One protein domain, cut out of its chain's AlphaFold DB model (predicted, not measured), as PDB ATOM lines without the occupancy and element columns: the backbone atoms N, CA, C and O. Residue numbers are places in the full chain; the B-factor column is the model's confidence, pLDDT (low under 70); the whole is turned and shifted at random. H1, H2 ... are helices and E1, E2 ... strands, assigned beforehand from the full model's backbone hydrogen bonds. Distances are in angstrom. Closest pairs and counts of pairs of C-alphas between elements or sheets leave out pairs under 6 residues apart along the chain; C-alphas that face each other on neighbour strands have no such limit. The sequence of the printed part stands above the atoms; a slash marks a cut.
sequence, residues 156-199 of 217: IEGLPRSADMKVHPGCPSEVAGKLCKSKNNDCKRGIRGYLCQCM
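What this domain is: This is residues 156 to 199 of the 217 residues of an uncharacterized protein of Triticum turgidum subsp. durum (UniProt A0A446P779). This domain has little regular structure: a long loop, residues 156 to 172, leads into one short helix, H1, which packs over one face of a two-stranded hairpin, E1 and E2. The printed part has 44 residues, 17 of them in named elements, ordered H1, E1, E2; the class is mixed, and the sheet, E1 - E2, is antiparallel. It is compact, with a radius of gyration of the C-alphas of 9.8 A and spans of 28 by 20 by 16 A.

How they stand to each other: Look first at H1, residues 173 to 179, where every O i to N i+4 pair is within hydrogen-bond range. Its closest C-alpha pair with E1, residues 185 to 189, is Ala 176 and Cys 187, 5.6 A apart. E1 and E2, residues 194 to 198, form an antiparallel hairpin at 152 degrees; find N 186 and O 197 within hydrogen-bond range at 2.8 A. The closest C-alphas of H1 and E2 are Leu 179 and Cys 196, 7.4 A.

Where its parts are: Find C-alpha 173 at (-0.225, 27.915, 0.328); H1 runs 9.8 A from there. E1 spans 13.3 A, and E2 13.8 A, ending at C-alpha 198, (12.979, 18.516, 3.350).

The domain as a whole: The farthest C-alphas, Asp 164 and Lys 183, are 27.5 A apart. The printed part has no cut, and both links are tight. Residues 161 to 170 have pLDDT under 70.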
ATOM      1  N   ILE A 156       3.735  19.429 -12.137       83.44
ATOM      2  CA  ILE A 156       3.078  20.368 -13.054       83.44
ATOM      3  C   ILE A 156       1.576  20.065 -13.142       83.44
ATOM      4  O   ILE A 156       0.752  20.970 -13.235       83.44
ATOM      5  N   GLU A 157       1.210  18.784 -13.118       82.62
ATOM      6  CA  GLU A 157      -0.164  18.339 -13.327       82.62
ATOM      7  C   GLU A 157      -1.039  18.572 -12.088       82.62
ATOM      8  O   GLU A 157      -0.624  18.336 -10.955       82.62
ATOM      9  N   GLY A 158      -2.268  19.049 -12.308       79.50
ATOM     10  CA  GLY A 158      -3.243  19.274 -11.237       79.50
ATOM     11  C   GLY A 158      -2.948  20.471 -10.324       79.50
ATOM     12  O   GLY A 158      -3.641  20.644  -9.319       79.50
ATOM     13  N   LEU A 159      -1.955  21.303 -10.660       82.44
ATOM     14  CA  LEU A 159      -1.574  22.499  -9.906       82.44
ATOM     15  C   LEU A 159      -1.735  23.775 -10.758       82.44
ATOM     16  O   LEU A 159      -1.628  23.714 -11.984       82.44
ATOM     17  N   PRO A 160      -1.984  24.946 -10.141       79.06
ATOM     18  CA  PRO A 160      -1.998  26.228 -10.844       79.06
ATOM     19  C   PRO A 160      -0.670  26.485 -11.564       79.06
ATOM     20  O   PRO A 160       0.394  26.278 -10.979       79.06
ATOM     21  N   ARG A 161      -0.708  26.978 -12.808       68.81
ATOM     22  CA  ARG A 161       0.514  27.275 -13.571       68.81
ATOM     23  C   ARG A 161       1.376  28.292 -12.832       68.81
ATOM     24  O   ARG A 161       0.895  29.362 -12.465       68.81
ATOM     25  N   SER A 162       2.661  27.980 -12.670       64.25
ATOM     26  CA  SER A 162       3.601  28.903 -12.027       64.25
ATOM     27  C   SER A 162       3.743  30.203 -12.836       64.25
ATOM     28  O   SER A 162       3.802  31.280 -12.249       64.25
ATOM     29  N   ALA A 163       3.708  30.127 -14.173       58.19
ATOM     30  CA  ALA A 163       3.843  31.267 -15.090       58.19
ATOM     31  C   ALA A 163       2.780  32.370 -14.897       58.19
ATOM     32  O   ALA A 163       3.072  33.542 -15.119       58.19
ATOM     33  N   ASP A 164       1.584  32.021 -14.412       55.25
ATOM     34  CA  ASP A 164       0.491  32.978 -14.177       55.25
ATOM     35  C   ASP A 164       0.631  33.715 -12.826       55.25
ATOM     36  O   ASP A 164      -0.118  34.647 -12.517       55.25
ATOM     37  N   MET A 165       1.605  33.324 -11.996       54.78
ATOM     38  CA  MET A 165       1.812  33.891 -10.666       54.78
ATOM     39  C   MET A 165       2.834  35.025 -10.691       54.78
ATOM     40  O   MET A 165       4.049  34.798 -10.737       54.78
ATOM     41  N   LYS A 166       2.316  36.260 -10.602       51.47
ATOM     42  CA  LYS A 166       3.086  37.493 -10.373       51.47
ATOM     43  C   LYS A 166       4.079  37.296  -9.231       51.47
ATOM     44  O   LYS A 166       3.622  37.063  -8.119       51.47
ATOM     45  N   VAL A 167       5.377  37.452  -9.519       53.62
ATOM     46  CA  VAL A 167       6.530  37.708  -8.617       53.62
ATOM     47  C   VAL A 167       6.253  37.462  -7.123       53.62
ATOM     48  O   VAL A 167       6.404  38.343  -6.285       53.62
ATOM     49  N   HIS A 168       5.789  36.267  -6.774       53.22
ATOM     50  CA  HIS A 168       5.800  35.769  -5.410       53.22
ATOM     51  C   HIS A 168       6.864  34.679  -5.441       53.22
ATOM     52  O   HIS A 168       6.726  33.732  -6.222       53.22
ATOM     53  N   PRO A 169       7.963  34.837  -4.683       60.09
ATOM     54  CA  PRO A 169       9.093  33.914  -4.759       60.09
ATOM     55  C   PRO A 169       8.747  32.522  -4.209       60.09
ATOM     56  O   PRO A 169       9.454  31.559  -4.484       60.09
ATOM     57  N   GLY A 170       7.658  32.411  -3.444       68.62
ATOM     58  CA  GLY A 170       7.252  31.185  -2.768       68.62
ATOM     59  C   GLY A 170       6.197  30.362  -3.503       68.62
ATOM     60  O   GLY A 170       5.486  30.826  -4.396       68.62
ATOM     61  N   CYS A 171       6.073  29.119  -3.057       82.94
ATOM     62  CA  CYS A 171       4.986  28.224  -3.412       82.94
ATOM     63  C   CYS A 171       3.657  28.710  -2.785       82.94
ATOM     64  O   CYS A 171       3.626  29.021  -1.592       82.94
ATOM     65  N   PRO A 172       2.548  28.785  -3.544       85.38
ATOM     66  CA  PRO A 172       1.237  29.151  -3.006       85.38
ATOM     67  C   PRO A 172       0.810  28.212  -1.883       85.38
ATOM     68  O   PRO A 172       0.964  27.000  -2.015       85.38
ATOM     69  N   SER A 173       0.183  28.732  -0.827       84.06
ATOM     70  CA  SER A 173      -0.225  27.915   0.328       84.06
ATOM     71  C   SER A 173      -1.143  26.745  -0.049       84.06
ATOM     72  O   SER A 173      -1.034  25.661   0.521       84.06
ATOM     73  N   GLU A 174      -2.020  26.934  -1.042       84.94
ATOM     74  CA  GLU A 174      -2.873  25.862  -1.570       84.94
ATOM     75  C   GLU A 174      -2.048  24.751  -2.237       84.94
ATOM     76  O   GLU A 174      -2.317  23.566  -2.029       84.94
ATOM     77  N   VAL A 175      -1.023  25.127  -3.008       88.50
ATOM     78  CA  VAL A 175      -0.105  24.179  -3.646       88.50
ATOM     79  C   VAL A 175       0.719  23.464  -2.587       88.50
ATOM     80  O   VAL A 175       0.764  22.239  -2.598       88.50
ATOM     81  N   ALA A 176       1.299  24.201  -1.637       88.94
ATOM     82  CA  ALA A 176       2.121  23.641  -0.571       88.94
ATOM     83  C   ALA A 176       1.359  22.574   0.231       88.94
ATOM     84  O   ALA A 176       1.853  21.458   0.375       88.94
ATOM     85  N   GLY A 177       0.125  22.858   0.668       86.31
ATOM     86  CA  GLY A 177      -0.689  21.893   1.424       86.31
ATOM     87  C   GLY A 177      -1.162  20.685   0.601       86.31
ATOM     88  O   GLY A 177      -1.334  19.573   1.118       86.31
ATOM     89  N   LYS A 178      -1.361  20.867  -0.710       88.50
ATOM     90  CA  LYS A 178      -1.726  19.767  -1.613       88.50
ATOM     91  C   LYS A 178      -0.534  18.898  -1.988       88.50
ATOM     92  O   LYS A 178      -0.719  17.688  -2.105       88.50
ATOM     93  N   LEU A 179       0.646  19.483  -2.151       92.25
ATOM     94  CA  LEU A 179       1.811  18.815  -2.711       92.25
ATOM     95  C   LEU A 179       2.722  18.226  -1.632       92.25
ATOM     96  O   LEU A 179       3.008  17.029  -1.656       92.25
ATOM     97  N   CYS A 180       3.153  19.043  -0.674       93.81
ATOM     98  CA  CYS A 180       4.117  18.638   0.335       93.81
ATOM     99  C   CYS A 180       3.380  18.110   1.565       93.81
ATOM    100  O   CYS A 180       2.601  18.823   2.196       93.81
ATOM    101  N   LYS A 181       3.580  16.828   1.885       94.88
ATOM    102  CA  LYS A 181       2.819  16.145   2.945       94.88
ATOM    103  C   LYS A 181       3.566  16.081   4.261       94.88
ATOM    104  O   LYS A 181       2.927  16.059   5.308       94.88
ATOM    105  N   SER A 182       4.893  16.041   4.204       95.62
ATOM    106  CA  SER A 182       5.721  15.948   5.399       95.62
ATOM    107  C   SER A 182       5.560  17.180   6.279       95.62
ATOM    108  O   SER A 182       5.462  18.286   5.763       95.62
ATOM    109  N   LYS A 183       5.604  17.041   7.607       93.56
ATOM    110  CA  LYS A 183       5.584  18.212   8.503       93.56
ATOM    111  C   LYS A 183       6.820  19.109   8.331       93.56
ATOM    112  O   LYS A 183       6.700  20.326   8.410       93.56
ATOM    113  N   ASN A 184       7.988  18.512   8.081       94.50
ATOM    114  CA  ASN A 184       9.263  19.229   7.981       94.50
ATOM    115  C   ASN A 184       9.679  19.447   6.519       94.50
ATOM    116  O   ASN A 184      10.766  19.044   6.102       94.50
ATOM    117  N   ASN A 185       8.765  20.007   5.728       93.25
ATOM    118  CA  ASN A 185       8.964  20.273   4.307       93.25
ATOM    119  C   ASN A 185       9.164  21.769   4.034       93.25
ATOM    120  O   ASN A 185       8.740  22.612   4.820       93.25
ATOM    121  N   ASP A 186       9.728  22.060   2.872       92.12
ATOM    122  CA  ASP A 186       9.723  23.372   2.246       92.12
ATOM    123  C   ASP A 186       9.237  23.230   0.794       92.12
ATOM    124  O   ASP A 186       9.753  22.402   0.035       92.12
ATOM    125  N   CYS A 187       8.212  24.004   0.420       91.31
ATOM    126  CA  CYS A 187       7.665  24.010  -0.934       91.31
ATOM    127  C   CYS A 187       8.327  25.112  -1.757       91.31
ATOM    128  O   CYS A 187       8.205  26.302  -1.452       91.31
ATOM    129  N   LYS A 188       8.945  24.725  -2.868       87.31
ATOM    130  CA  LYS A 188       9.639  25.625  -3.782       87.31
ATOM    131  C   LYS A 188       8.932  25.706  -5.122       87.31
ATOM    132  O   LYS A 188       8.384  24.732  -5.643       87.31
ATOM    133  N   ARG A 189       8.986  26.899  -5.702       83.38
ATOM    134  CA  ARG A 189       8.631  27.121  -7.097       83.38
ATOM    135  C   ARG A 189       9.786  26.637  -7.975       83.38
ATOM    136  O   ARG A 189      10.929  27.018  -7.747       83.38
ATOM    137  N   GLY A 190       9.471  25.786  -8.942       79.81
ATOM    138  CA  GLY A 190      10.392  25.368  -9.991       79.81
ATOM    139  C   GLY A 190      10.271  26.247 -11.236       79.81
ATOM    140  O   GLY A 190       9.578  27.270 -11.240       79.81
ATOM    141  N   ILE A 191      10.919  25.818 -12.315       77.12
ATOM    142  CA  ILE A 191      10.886  26.494 -13.616       77.12
ATOM    143  C   ILE A 191       9.470  26.423 -14.198       77.12
ATOM    144  O   ILE A 191       8.898  27.437 -14.582       77.12
ATOM    145  N   ARG A 192       8.868  25.231 -14.221       78.62
ATOM    146  CA  ARG A 192       7.569  24.951 -14.859       78.62
ATOM    147  C   ARG A 192       6.485  24.550 -13.864       78.62
ATOM    148  O   ARG A 192       5.301  24.684 -14.168       78.62
ATOM    149  N   GLY A 193       6.882  24.035 -12.707       85.12
ATOM    150  CA  GLY A 193       5.978  23.534 -11.680       85.12
ATOM    151  C   GLY A 193       6.446  23.869 -10.274       85.12
ATOM    152  O   GLY A 193       6.983  24.947 -10.012       85.12
ATOM    153  N   TYR A 194       6.224  22.932  -9.361       88.25
ATOM    154  CA  TYR A 194       6.591  23.056  -7.955       88.25
ATOM    155  C   TYR A 194       7.288  21.791  -7.484       88.25
ATOM    156  O   TYR A 194       7.035  20.697  -7.988       88.25
ATOM    157  N   LEU A 195       8.136  21.939  -6.481       90.81
ATOM    158  CA  LEU A 195       8.772  20.824  -5.805       90.81
ATOM    159  C   LEU A 195       8.739  21.037  -4.293       90.81
ATOM    160  O   LEU A 195       8.496  22.132  -3.798       90.81
ATOM    161  N   CYS A 196       8.993  19.964  -3.567       92.94
ATOM    162  CA  CYS A 196       9.125  19.924  -2.134       92.94
ATOM    163  C   CYS A 196      10.527  19.424  -1.837       92.94
ATOM    164  O   CYS A 196      11.009  18.477  -2.459       92.94
ATOM    165  N   GLN A 197      11.144  20.026  -0.841       93.06
ATOM    166  CA  GLN A 197      12.374  19.546  -0.242       93.06
ATOM    167  C   GLN A 197      12.142  19.356   1.256       93.06
ATOM    168  O   GLN A 197      11.220  19.939   1.830       93.06
ATOM    169  N   CYS A 198      12.941  18.513   1.896       95.62
ATOM    170  CA  CYS A 198      12.979  18.516   3.350       95.62
ATOM    171  C   CYS A 198      13.723  19.769   3.822       95.62
ATOM    172  O   CYS A 198      14.629  20.242   3.139       95.62
ATOM    173  N   MET A 199      13.309  20.321   4.961       94.88
ATOM    174  CA  MET A 199      14.071  21.393   5.601       94.88
ATOM    175  C   MET A 199      15.429  20.872   6.079       94.88
ATOM    176  O   MET A 199      15.549  19.691   6.416       94.88
TER     177      MET A 199